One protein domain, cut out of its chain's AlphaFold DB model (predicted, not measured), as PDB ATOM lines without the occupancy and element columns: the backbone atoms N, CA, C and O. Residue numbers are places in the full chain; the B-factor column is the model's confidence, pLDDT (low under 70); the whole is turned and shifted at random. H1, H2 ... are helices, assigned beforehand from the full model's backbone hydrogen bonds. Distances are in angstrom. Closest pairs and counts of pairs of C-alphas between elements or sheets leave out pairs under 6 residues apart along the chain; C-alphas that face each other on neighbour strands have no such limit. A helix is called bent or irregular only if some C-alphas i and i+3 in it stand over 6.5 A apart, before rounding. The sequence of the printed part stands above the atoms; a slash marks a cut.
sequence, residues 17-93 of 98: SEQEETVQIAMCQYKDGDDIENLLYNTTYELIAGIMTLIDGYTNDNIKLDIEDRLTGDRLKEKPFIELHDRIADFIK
ATOM      1  N   SER A  17     126.944  73.040  20.040       95.69
ATOM      2  CA  SER A  17     127.378  72.062  19.041       95.69
ATOM      3  C   SER A  17     126.193  71.412  18.328       95.69
ATOM      4  O   SER A  17     126.218  71.318  17.107       95.69
ATOM      5  N   GLU A  18     125.144  71.038  19.068       95.81
ATOM      6  CA  GLU A  18     123.916  70.461  18.505       95.81
ATOM      7  C   GLU A  18     123.240  71.423  17.516       95.81
ATOM      8  O   GLU A  18     122.832  71.033  16.423       95.81
ATOM      9  N   GLN A  19     123.161  72.711  17.871       97.88
ATOM     10  CA  GLN A  19     122.625  73.742  16.983       97.88
ATOM     11  C   GLN A  19     123.455  73.870  15.703       97.88
ATOM     12  O   GLN A  19     122.880  73.928  14.617       97.88
ATOM     13  N   GLU A  20     124.782  73.944  15.824       98.25
ATOM     14  CA  GLU A  20     125.665  74.064  14.664       98.25
ATOM     15  C   GLU A  20     125.501  72.859  13.735       98.25
ATOM     16  O   GLU A  20     125.247  73.031  12.546       98.25
ATOM     17  N   GLU A  21     125.564  71.642  14.279       96.75
ATOM     18  CA  GLU A  21     125.387  70.409  13.513       96.75
ATOM     19  C   GLU A  21     124.034  70.381  12.792       96.75
ATOM     20  O   GLU A  21     123.982  70.171  11.578       96.75
ATOM     21  N   THR A  22     122.951  70.693  13.506       96.81
ATOM     22  CA  THR A  22     121.599  70.695  12.938       96.81
ATOM     23  C   THR A  22     121.456  71.707  11.797       96.81
ATOM     24  O   THR A  22     120.881  71.396  10.751       96.81
ATOM     25  N   VAL A  23     122.013  72.914  11.950       97.62
ATOM     26  CA  VAL A  23     121.992  73.941  10.895       97.62
ATOM     27  C   VAL A  23     122.822  73.509   9.690       97.62
ATOM     28  O   VAL A  23     122.365  73.663   8.556       97.62
ATOM     29  N   GLN A  24     124.013  72.940   9.897       98.06
ATOM     30  CA  GLN A  24     124.851  72.474   8.791       98.06
ATOM     31  C   GLN A  24     124.194  71.321   8.026       98.06
ATOM     32  O   GLN A  24     124.238  71.300   6.793       98.06
ATOM     33  N   ILE A  25     123.524  70.398   8.724       96.06
ATOM     34  CA  ILE A  25     122.733  69.331   8.096       96.06
ATOM     35  C   ILE A  25     121.607  69.934   7.251       96.06
ATOM     36  O   ILE A  25     121.474  69.584   6.076       96.06
ATOM     37  N   ALA A  26     120.841  70.878   7.805       95.94
ATOM     38  CA  ALA A  26     119.760  71.551   7.091       95.94
ATOM     39  C   ALA A  26     120.268  72.286   5.838       95.94
ATOM     40  O   ALA A  26     119.689  72.154   4.760       95.94
ATOM     41  N   MET A  27     121.394  72.997   5.945       95.88
ATOM     42  CA  MET A  27     122.037  73.667   4.812       95.88
ATOM     43  C   MET A  27     122.510  72.688   3.733       95.88
ATOM     44  O   MET A  27     122.381  72.987   2.549       95.88
ATOM     45  N   CYS A  28     123.042  71.523   4.117       95.44
ATOM     46  CA  CYS A  28     123.455  70.485   3.167       95.44
ATOM     47  C   CYS A  28     122.266  69.839   2.440       95.44
ATOM     48  O   CYS A  28     122.412  69.380   1.306       95.44
ATOM     49  N   GLN A  29     121.113  69.753   3.103       91.44
ATOM     50  CA  GLN A  29     119.902  69.143   2.553       91.44
ATOM     51  C   GLN A  29     119.086  70.109   1.689       91.44
ATOM     52  O   GLN A  29     118.418  69.651   0.760       91.44
ATOM     53  N   TYR A  30     119.160  71.410   1.981       93.94
ATOM     54  CA  TYR A  30     118.436  72.459   1.273       93.94
ATOM     55  C   TYR A  30     118.808  72.532  -0.213       93.94
ATOM     56  O   TYR A  30     119.979  72.499  -0.601       93.94
ATOM     57  N   LYS A  31     117.786  72.687  -1.054       93.62
ATOM     58  CA  LYS A  31     117.886  72.904  -2.497       93.62
ATOM     59  C   LYS A  31     117.048  74.105  -2.912       93.62
ATOM     60  O   LYS A  31     116.031  74.426  -2.301       93.62
ATOM     61  N   ASP A  32     117.449  74.742  -4.009       91.94
ATOM     62  CA  ASP A  32     116.677  75.838  -4.591       91.94
ATOM     63  C   ASP A  32     115.248  75.384  -4.924       91.94
ATOM     64  O   ASP A  32     115.038  74.448  -5.699       91.94
ATOM     65  N   GLY A  33     114.265  76.077  -4.344       90.38
ATOM     66  CA  GLY A  33     112.842  75.764  -4.487       90.38
ATOM     67  C   GLY A  33     112.247  74.941  -3.343       90.38
ATOM     68  O   GLY A  33     111.035  74.717  -3.354       90.38
ATOM     69  N   ASP A  34     113.050  74.529  -2.357       90.69
ATOM     70  CA  ASP A  34     112.539  73.893  -1.144       90.69
ATOM     71  C   ASP A  34     111.661  74.854  -0.327       90.69
ATOM     72  O   ASP A  34     111.852  76.074  -0.299       90.69
ATOM     73  N   ASP A  35     110.684  74.278   0.370       91.75
ATOM     74  CA  ASP A  35     109.797  75.009   1.267       91.75
ATOM     75  C   ASP A  35     110.557  75.425   2.538       91.75
ATOM     76  O   ASP A  35     110.843  74.602   3.411       91.75
ATOM     77  N   ILE A  36     110.874  76.719   2.635       92.56
ATOM     78  CA  ILE A  36     111.602  77.309   3.766       92.56
ATOM     79  C   ILE A  36     110.866  77.064   5.089       92.56
ATOM     80  O   ILE A  36     111.517  76.845   6.106       92.56
ATOM     81  N   GLU A  37     109.530  77.066   5.099       91.88
ATOM     82  CA  GLU A  37     108.760  76.813   6.322       91.88
ATOM     83  C   GLU A  37     109.023  75.392   6.836       91.88
ATOM     84  O   GLU A  37     109.373  75.209   8.002       91.88
ATOM     85  N   ASN A  38     108.968  74.398   5.945       90.06
ATOM     86  CA  ASN A  38     109.281  73.011   6.295       90.06
ATOM     87  C   ASN A  38     110.735  72.860   6.758       90.06
ATOM     88  O   ASN A  38     110.994  72.137   7.717       90.06
ATOM     89  N   LEU A  39     111.684  73.547   6.109       92.50
ATOM     90  CA  LEU A  39     113.090  73.532   6.519       92.50
ATOM     91  C   LEU A  39     113.257  74.069   7.946       92.50
ATOM     92  O   LEU A  39     113.943  73.443   8.753       92.50
ATOM     93  N   LEU A  40     112.622  75.198   8.274       93.75
ATOM     94  CA  LEU A  40     112.698  75.812   9.601       93.75
ATOM     95  C   LEU A  40     112.068  74.914  10.673       93.75
ATOM     96  O   LEU A  40     112.669  74.708  11.730       93.75
ATOM     97  N   TYR A  41     110.898  74.336  10.399       93.19
ATOM     98  CA  TYR A  41     110.259  73.397  11.320       93.19
ATOM     99  C   TYR A  41     111.082  72.121  11.520       93.19
ATOM    100  O   TYR A  41     111.257  71.693  12.657       93.19
ATOM    101  N   ASN A  42     111.653  71.551  10.459       91.94
ATOM    102  CA  ASN A  42     112.505  70.365  10.579       91.94
ATOM    103  C   ASN A  42     113.798  70.675  11.341       91.94
ATOM    104  O   ASN A  42     114.138  69.964  12.276       91.94
ATOM    105  N   THR A  43     114.485  71.770  11.011       95.06
ATOM    106  CA  THR A  43     115.717  72.187  11.708       95.06
ATOM    107  C   THR A  43     115.462  72.409  13.200       95.06
ATOM    108  O   THR A  43     116.251  71.999  14.044       95.06
ATOM    109  N   THR A  44     114.349  73.054  13.555       95.31
ATOM    110  CA  THR A  44     114.009  73.282  14.968       95.31
ATOM    111  C   THR A  44     113.584  72.000  15.679       95.31
ATOM    112  O   THR A  44     113.951  71.812  16.837       95.31
ATOM    113  N   TYR A  45     112.872  71.106  14.993       94.56
ATOM    114  CA  TYR A  45     112.537  69.779  15.500       94.56
ATOM    115  C   TYR A  45     113.793  68.967  15.840       94.56
ATOM    116  O   TYR A  45     113.914  68.500  16.971       94.56
ATOM    117  N   GLU A  46     114.734  68.850  14.898       94.56
ATOM    118  CA  GLU A  46     115.971  68.080  15.077       94.56
ATOM    119  C   GLU A  46     116.799  68.635  16.244       94.56
ATOM    120  O   GLU A  46     117.205  67.875  17.119       94.56
ATOM    121  N   LEU A  47     116.936  69.962  16.354       96.44
ATOM    122  CA  LEU A  47     117.633  70.585  17.484       96.44
ATOM    123  C   LEU A  47     116.971  70.244  18.827       96.44
ATOM    124  O   LEU A  47     117.651  69.925  19.802       96.44
ATOM    125  N   ILE A  48     115.639  70.321  18.912       96.12
ATOM    126  CA  ILE A  48     114.929  69.998  20.155       96.12
ATOM    127  C   ILE A  48     115.088  68.508  20.482       96.12
ATOM    128  O   ILE A  48     115.359  68.175  21.637       96.12
ATOM    129  N   ALA A  49     114.966  67.620  19.493       94.50
ATOM    130  CA  ALA A  49     115.167  66.184  19.667       94.50
ATOM    131  C   ALA A  49     116.603  65.855  20.116       94.50
ATOM    132  O   ALA A  49     116.790  65.070  21.050       94.50
ATOM    133  N   GLY A  50     117.609  66.516  19.543       94.88
ATOM    134  CA  GLY A  50     119.009  66.420  19.953       94.88
ATOM    135  C   GLY A  50     119.226  66.856  21.404       94.88
ATOM    136  O   GLY A  50     119.830  66.132  22.197       94.88
ATOM    137  N   ILE A  51     118.620  67.974  21.822       95.44
ATOM    138  CA  ILE A  51     118.652  68.424  23.226       95.44
ATOM    139  C   ILE A  51     117.982  67.404  24.159       95.44
ATOM    140  O   ILE A  51     118.504  67.135  25.243       95.44
ATOM    141  N   MET A  52     116.854  66.807  23.768       95.44
ATOM    142  CA  MET A  52     116.215  65.747  24.560       95.44
ATOM    143  C   MET A  52     117.116  64.510  24.682       95.44
ATOM    144  O   MET A  52     117.253  63.956  25.772       95.44
ATOM    145  N   THR A  53     117.802  64.140  23.602       94.38
ATOM    146  CA  THR A  53     118.767  63.029  23.553       94.38
ATOM    147  C   THR A  53     119.985  63.301  24.448       94.38
ATOM    148  O   THR A  53     120.460  62.412  25.162       94.38
ATOM    149  N   LEU A  54     120.454  64.554  24.490       94.81
ATOM    150  CA  LEU A  54     121.483  65.026  25.421       94.81
ATOM    151  C   LEU A  54     121.031  64.915  26.879       94.81
ATOM    152  O   LEU A  54     121.799  64.459  27.726       94.81
ATOM    153  N   ILE A  55     119.794  65.310  27.187       94.38
ATOM    154  CA  ILE A  55     119.245  65.183  28.543       94.38
ATOM    155  C   ILE A  55     119.122  63.710  28.933       94.38
ATOM    156  O   ILE A  55     119.462  63.338  30.057       94.38
ATOM    157  N   ASP A  56     118.700  62.856  28.000       92.62
ATOM    158  CA  ASP A  56     118.650  61.411  28.208       92.62
ATOM    159  C   ASP A  56     120.020  60.778  28.474       92.62
ATOM    160  O   ASP A  56     120.107  59.773  29.189       92.62
ATOM    161  N   GLY A  57     121.078  61.456  28.031       92.19
ATOM    162  CA  GLY A  57     122.468  61.074  28.230       92.19
ATOM    163  C   GLY A  57     122.990  60.144  27.142       92.19
ATOM    164  O   GLY A  57     123.876  59.339  27.410       92.19
ATOM    165  N   TYR A  58     122.427  60.237  25.933       89.00
ATOM    166  CA  TYR A  58     122.813  59.411  24.788       89.00
ATOM    167  C   TYR A  58     123.843  60.076  23.863       89.00
ATOM    168  O   TYR A  58     124.456  59.385  23.054       89.00
ATOM    169  N   THR A  59     124.077  61.389  23.979       81.56
ATOM    170  CA  THR A  59     125.028  62.113  23.108       81.56
ATOM    171  C   THR A  59     126.413  62.328  23.723       81.56
ATOM    172  O   THR A  59     127.375  62.583  23.001       81.56
ATOM    173  N   ASN A  60     126.556  62.241  25.050       80.44
ATOM    174  CA  ASN A  60     127.834  62.445  25.733       80.44
ATOM    175  C   ASN A  60     127.895  61.628  27.025       80.44
ATOM    176  O   ASN A  60     127.148  61.901  27.960       80.44
ATOM    177  N   ASP A  61     128.854  60.704  27.118       80.38
ATOM    178  CA  ASP A  61     129.032  59.813  28.278       80.38
ATOM    179  C   ASP A  61     129.227  60.551  29.618       80.38
ATOM    180  O   ASP A  61     129.032  59.976  30.690       80.38
ATOM    181  N   ASN A  62     129.612  61.831  29.580       81.06
ATOM    182  CA  ASN A  62     129.825  62.665  30.764       81.06
ATOM    183  C   ASN A  62     128.613  63.534  31.131       81.06
ATOM    184  O   ASN A  62     128.655  64.243  32.140       81.06
ATOM    185  N   ILE A  63     127.555  63.533  30.316       84.00
ATOM    186  CA  ILE A  63     126.350  64.334  30.526       84.00
ATOM    187  C   ILE A  63     125.162  63.386  30.615       84.00
ATOM    188  O   ILE A  63     124.766  62.766  29.639       84.00
ATOM    189  N   LYS A  64     124.558  63.310  31.798       87.56
ATOM    190  CA  LYS A  64     123.258  62.678  31.997       87.56
ATOM    191  C   LYS A  64     122.441  63.575  32.900       87.56
ATOM    192  O   LYS A  64     122.849  63.845  34.030       87.56
ATOM    193  N   LEU A  65     121.340  64.089  32.372       92.06
ATOM    194  CA  LEU A  65     120.553  65.122  33.027       92.06
ATOM    195  C   LEU A  65     119.150  64.613  33.335       92.06
ATOM    196  O   LEU A  65     118.718  63.534  32.925       92.06
ATOM    197  N   ASP A  66     118.444  65.430  34.098       91.56
ATOM    198  CA  ASP A  66     117.025  65.282  34.337       91.56
ATOM    199  C   ASP A  66     116.406  66.667  34.514       91.56
ATOM    200  O   ASP A  66     117.112  67.645  34.787       91.56
ATOM    201  N   ILE A  67     115.091  66.744  34.352       92.25
ATOM    202  CA  ILE A  67     114.311  67.956  34.575       92.25
ATOM    203  C   ILE A  67     113.445  67.717  35.806       92.25
ATOM    204  O   ILE A  67     112.671  66.769  35.853       92.25
ATOM    205  N   GLU A  68     113.572  68.588  36.797       95.38
ATOM    206  CA  GLU A  68     112.764  68.564  38.014       95.38
ATOM    207  C   GLU A  68     111.873  69.804  38.038       95.38
ATOM    208  O   GLU A  68     112.363  70.936  37.927       95.38
ATOM    209  N   ASP A  69     110.568  69.603  38.208       95.12
ATOM    210  CA  ASP A  69     109.675  70.685  38.584       95.12
ATOM    211  C   ASP A  69     109.936  71.051  40.047       95.12
ATOM    212  O   ASP A  69     109.550  70.346  40.972       95.12
ATOM    213  N   ARG A  70     110.574  72.201  40.271       95.31
ATOM    214  CA  ARG A  70     110.929  72.669  41.619       95.31
ATOM    215  C   ARG A  70     109.731  73.073  42.479       95.31
ATOM    216  O   ARG A  70     109.922  73.336  43.665       95.31
ATOM    217  N   LEU A  71     108.530  73.184  41.907       96.38
ATOM    218  CA  LEU A  71     107.311  73.443  42.670       96.38
ATOM    219  C   LEU A  71     106.786  72.165  43.334       96.38
ATOM    220  O   LEU A  71     106.374  72.201  44.492       96.38
ATOM    221  N   THR A  72     106.790  71.057  42.598       96.06
ATOM    222  CA  THR A  72     106.211  69.771  43.021       96.06
ATOM    223  C   THR A  72     107.266  68.776  43.509       96.06
ATOM    224  O   THR A  72     106.956  67.896  44.309       96.06
ATOM    225  N   GLY A  73     108.515  68.939  43.072       95.25
ATOM    226  CA  GLY A  73     109.596  67.966  43.215       95.25
ATOM    227  C   GLY A  73     109.504  66.812  42.211       95.25
ATOM    228  O   GLY A  73     110.290  65.867  42.305       95.25
ATOM    229  N   ASP A  74     108.551  66.852  41.274       95.69
ATOM    230  CA  ASP A  74     108.391  65.795  40.284       95.69
ATOM    231  C   ASP A  74     109.533  65.843  39.269       95.69
ATOM    232  O   ASP A  74     109.861  66.880  38.687       95.69
ATOM    233  N   ARG A  75     110.143  64.681  39.043       95.56
ATOM    234  CA  ARG A  75     111.174  64.491  38.028       95.56
ATOM    235  C   ARG A  75     110.491  64.065  36.739       95.56
ATOM    236  O   ARG A  75     109.796  63.055  36.717       95.56
ATOM    237  N   LEU A  76     110.698  64.824  35.666       94.06
ATOM    238  CA  LEU A  76     110.005  64.688  34.382       94.06
ATOM    239  C   LEU A  76     110.070  63.266  33.817       94.06
ATOM    240  O   LEU A  76     109.142  62.809  33.155       94.06
ATOM    241  N   LYS A  77     111.184  62.579  34.070       92.81
ATOM    242  CA  LYS A  77     111.467  61.241  33.555       92.81
ATOM    243  C   LYS A  77     111.084  60.123  34.521       92.81
ATOM    244  O   LYS A  77     111.423  58.968  34.273       92.81
ATOM    245  N   GLU A  78     110.428  60.434  35.633       91.31
ATOM    246  CA  GLU A  78     110.003  59.456  36.627       91.31
ATOM    247  C   GLU A  78     108.469  59.409  36.726       91.31
ATOM    248  O   GLU A  78     107.800  60.432  36.778       91.31
ATOM    249  N   LYS A  79     107.910  58.192  36.829       89.62
ATOM    250  CA  LYS A  79     106.481  57.912  37.104       89.62
ATOM    251  C   LYS A  79     105.472  58.546  36.107       89.62
ATOM    252  O   LYS A  79     104.673  59.392  36.505       89.62
ATOM    253  N   PRO A  80     105.369  58.032  34.863       91.94
ATOM    254  CA  PRO A  80     106.084  56.872  34.326       91.94
ATOM    255  C   PRO A  80     107.496  57.227  33.852       91.94
ATOM    256  O   PRO A  80     107.798  58.383  33.580       91.94
ATOM    257  N   PHE A  81     108.362  56.214  33.744       93.25
ATOM    258  CA  PHE A  81     109.638  56.415  33.065       93.25
ATOM    259  C   PHE A  81     109.395  56.715  31.587       93.25
ATOM    260  O   PHE A  81     108.641  55.993  30.930       93.25
ATOM    261  N   ILE A  82     110.042  57.766  31.091       94.12
ATOM    262  CA  ILE A  82     110.046  58.137  29.680       94.12
ATOM    263  C   ILE A  82     111.466  58.474  29.232       94.12
ATOM    264  O   ILE A  82     112.268  58.999  30.010       94.12
ATOM    265  N   GLU A  83     111.740  58.222  27.958       92.69
ATOM    266  CA  GLU A  83     112.867  58.820  27.247       92.69
ATOM    267  C   GLU A  83     112.343  60.044  26.499       92.69
ATOM    268  O   GLU A  83     111.335  59.979  25.791       92.69
ATOM    269  N   LEU A  84     112.963  61.197  26.730       93.44
ATOM    270  CA  LEU A  84     112.465  62.462  26.207       93.44
ATOM    271  C   LEU A  84     112.535  62.491  24.681       93.44
ATOM    272  O   LEU A  84     111.599  62.980  24.049       93.44
ATOM    273  N   HIS A  85     113.600  61.942  24.096       90.69
ATOM    274  CA  HIS A  85     113.773  61.911  22.644       90.69
ATOM    275  C   HIS A  85     112.715  61.049  21.930       90.69
ATOM    276  O   HIS A  85     112.263  61.422  20.850       90.69
ATOM    277  N   ASP A  86     112.228  59.978  22.562       88.69
ATOM    278  CA  ASP A  86     111.115  59.174  22.039       88.69
ATOM    279  C   ASP A  86     109.780  59.922  22.115       88.69
ATOM    280  O   ASP A  86     108.964  59.878  21.194       88.69
ATOM    281  N   ARG A  87     109.524  60.606  23.237       91.88
ATOM    282  CA  ARG A  87     108.225  61.247  23.482       91.88
ATOM    283  C   ARG A  87     108.069  62.563  22.739       91.88
ATOM    284  O   ARG A  87     106.949  62.901  22.377       91.88
ATOM    285  N   ILE A  88     109.144  63.320  22.523       90.56
ATOM    286  CA  ILE A  88     109.062  64.665  21.937       90.56
ATOM    287  C   ILE A  88     108.537  64.632  20.492       90.56
ATOM    288  O   ILE A  88     107.801  65.533  20.083       90.56
ATOM    289  N   ALA A  89     108.811  63.546  19.762       86.56
ATOM    290  CA  ALA A  89     108.294  63.309  18.416       86.56
ATOM    291  C   ALA A  89     106.758  63.330  18.341       86.56
ATOM    292  O   ALA A  89     106.207  63.810  17.350       86.56
ATOM    293  N   ASP A  90     106.069  62.903  19.403       88.75
ATOM    294  CA  ASP A  90     104.603  62.900  19.470       88.75
ATOM    295  C   ASP A  90     103.996  64.312  19.583       88.75
ATOM    296  O   ASP A  90     102.795  64.481  19.370       88.75
ATOM    297  N   PHE A  91     104.791  65.327  19.944       89.12
ATOM    298  CA  PHE A  91     104.283  66.665  20.278       89.12
ATOM    299  C   PHE A  91     104.702  67.764  19.308       89.12
ATOM    300  O   PHE A  91     103.960  68.733  19.151       89.12
ATOM    301  N   ILE A  92     105.886  67.664  18.699       85.69
ATOM    302  CA  ILE A  92     106.465  68.776  17.924       85.69
ATOM    303  C   ILE A  92     106.820  68.422  16.481       85.69
ATOM    304  O   ILE A  92     107.335  69.276  15.761       85.69
ATOM    305  N   LYS A  93     106.551  67.193  16.027       72.12
ATOM    306  CA  LYS A  93     106.807  66.837  14.634       72.12
ATOM    307  C   LYS A  93     105.836  67.588  13.726       72.12
ATOM    308  O   LYS A  93     104.627  67.365  13.758       72.12
TER     309      LYS A  93
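AT A GLANCE: This is residues 17 to 93 of the 98 residues of an uncharacterized protein of Anaerocolumna jejuensis DSM 15929 (UniProt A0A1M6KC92). The long helix H2 lies in the middle, with H1 packed along one side of it and the shorter H3 along the other, so that the chain folds back twice in a loose, open zigzag. A long loop, residues 57 to 83, reaches beyond one end of H2, where residues 69 to 74 stick out; residues 31 to 38, of which 36 to 38 belong to H2, stick out at the opposite end. The printed part has 77 residues, with three named helices in the order H1, H2, H3 and no named strand; the class is all helix. The whole is loose, with a radius of gyration of the C-alphas of 15.1 A, and elongated, spanning 49 by 27 by 19 A.

IN THESE COORDINATES: H2, residues 36 to 56, is 30.0 A from first to last C-alpha, from (111.602, 77.309, 3.766) to (118.650, 61.411, 28.208). H1, residues 17 to 29, is 18.3 A long and begins with C-alpha 17 at (127.378, 72.062, 19.041). H3, residues 84 to 92, is 12.0 A long and ends with C-alpha 92 at (106.465, 68.776, 17.924). H3 is neither bent nor irregular, but only just: C-alphas 86 and 89 are 6.2 A apart.

HOW THE PARTS SIT: H2 and H1 touch and form a helical hairpin; their closest C-alphas, of Leu 47 and Gln 19, are 5.9 A apart. They run opposite ways at a shallow tilt of 34 degrees, only just short of steep. H2 and H3 also touch and form a helical hairpin, with the closest C-alphas, of Met 52 and His 85, 4.9 A apart. They run opposite ways at a shallow tilt of 27 degrees. H1 and H3 are apart. In H1 and H2 every O i to N i+4 pair is within hydrogen-bond range; in H3 2 of 5 are, beside 3 of 6 O i to N i+3 pairs.

THE WHOLE: The two C-alphas farthest apart, of Asp 32 and Thr 72, are 49.1 A apart. The printed part has no cut. The link from H1 to H2 is short, with 6 residues, and that from H2 to H3 is long, with 27. The mean pLDDT of the printed part is 92.4, and no printed residue is under 70.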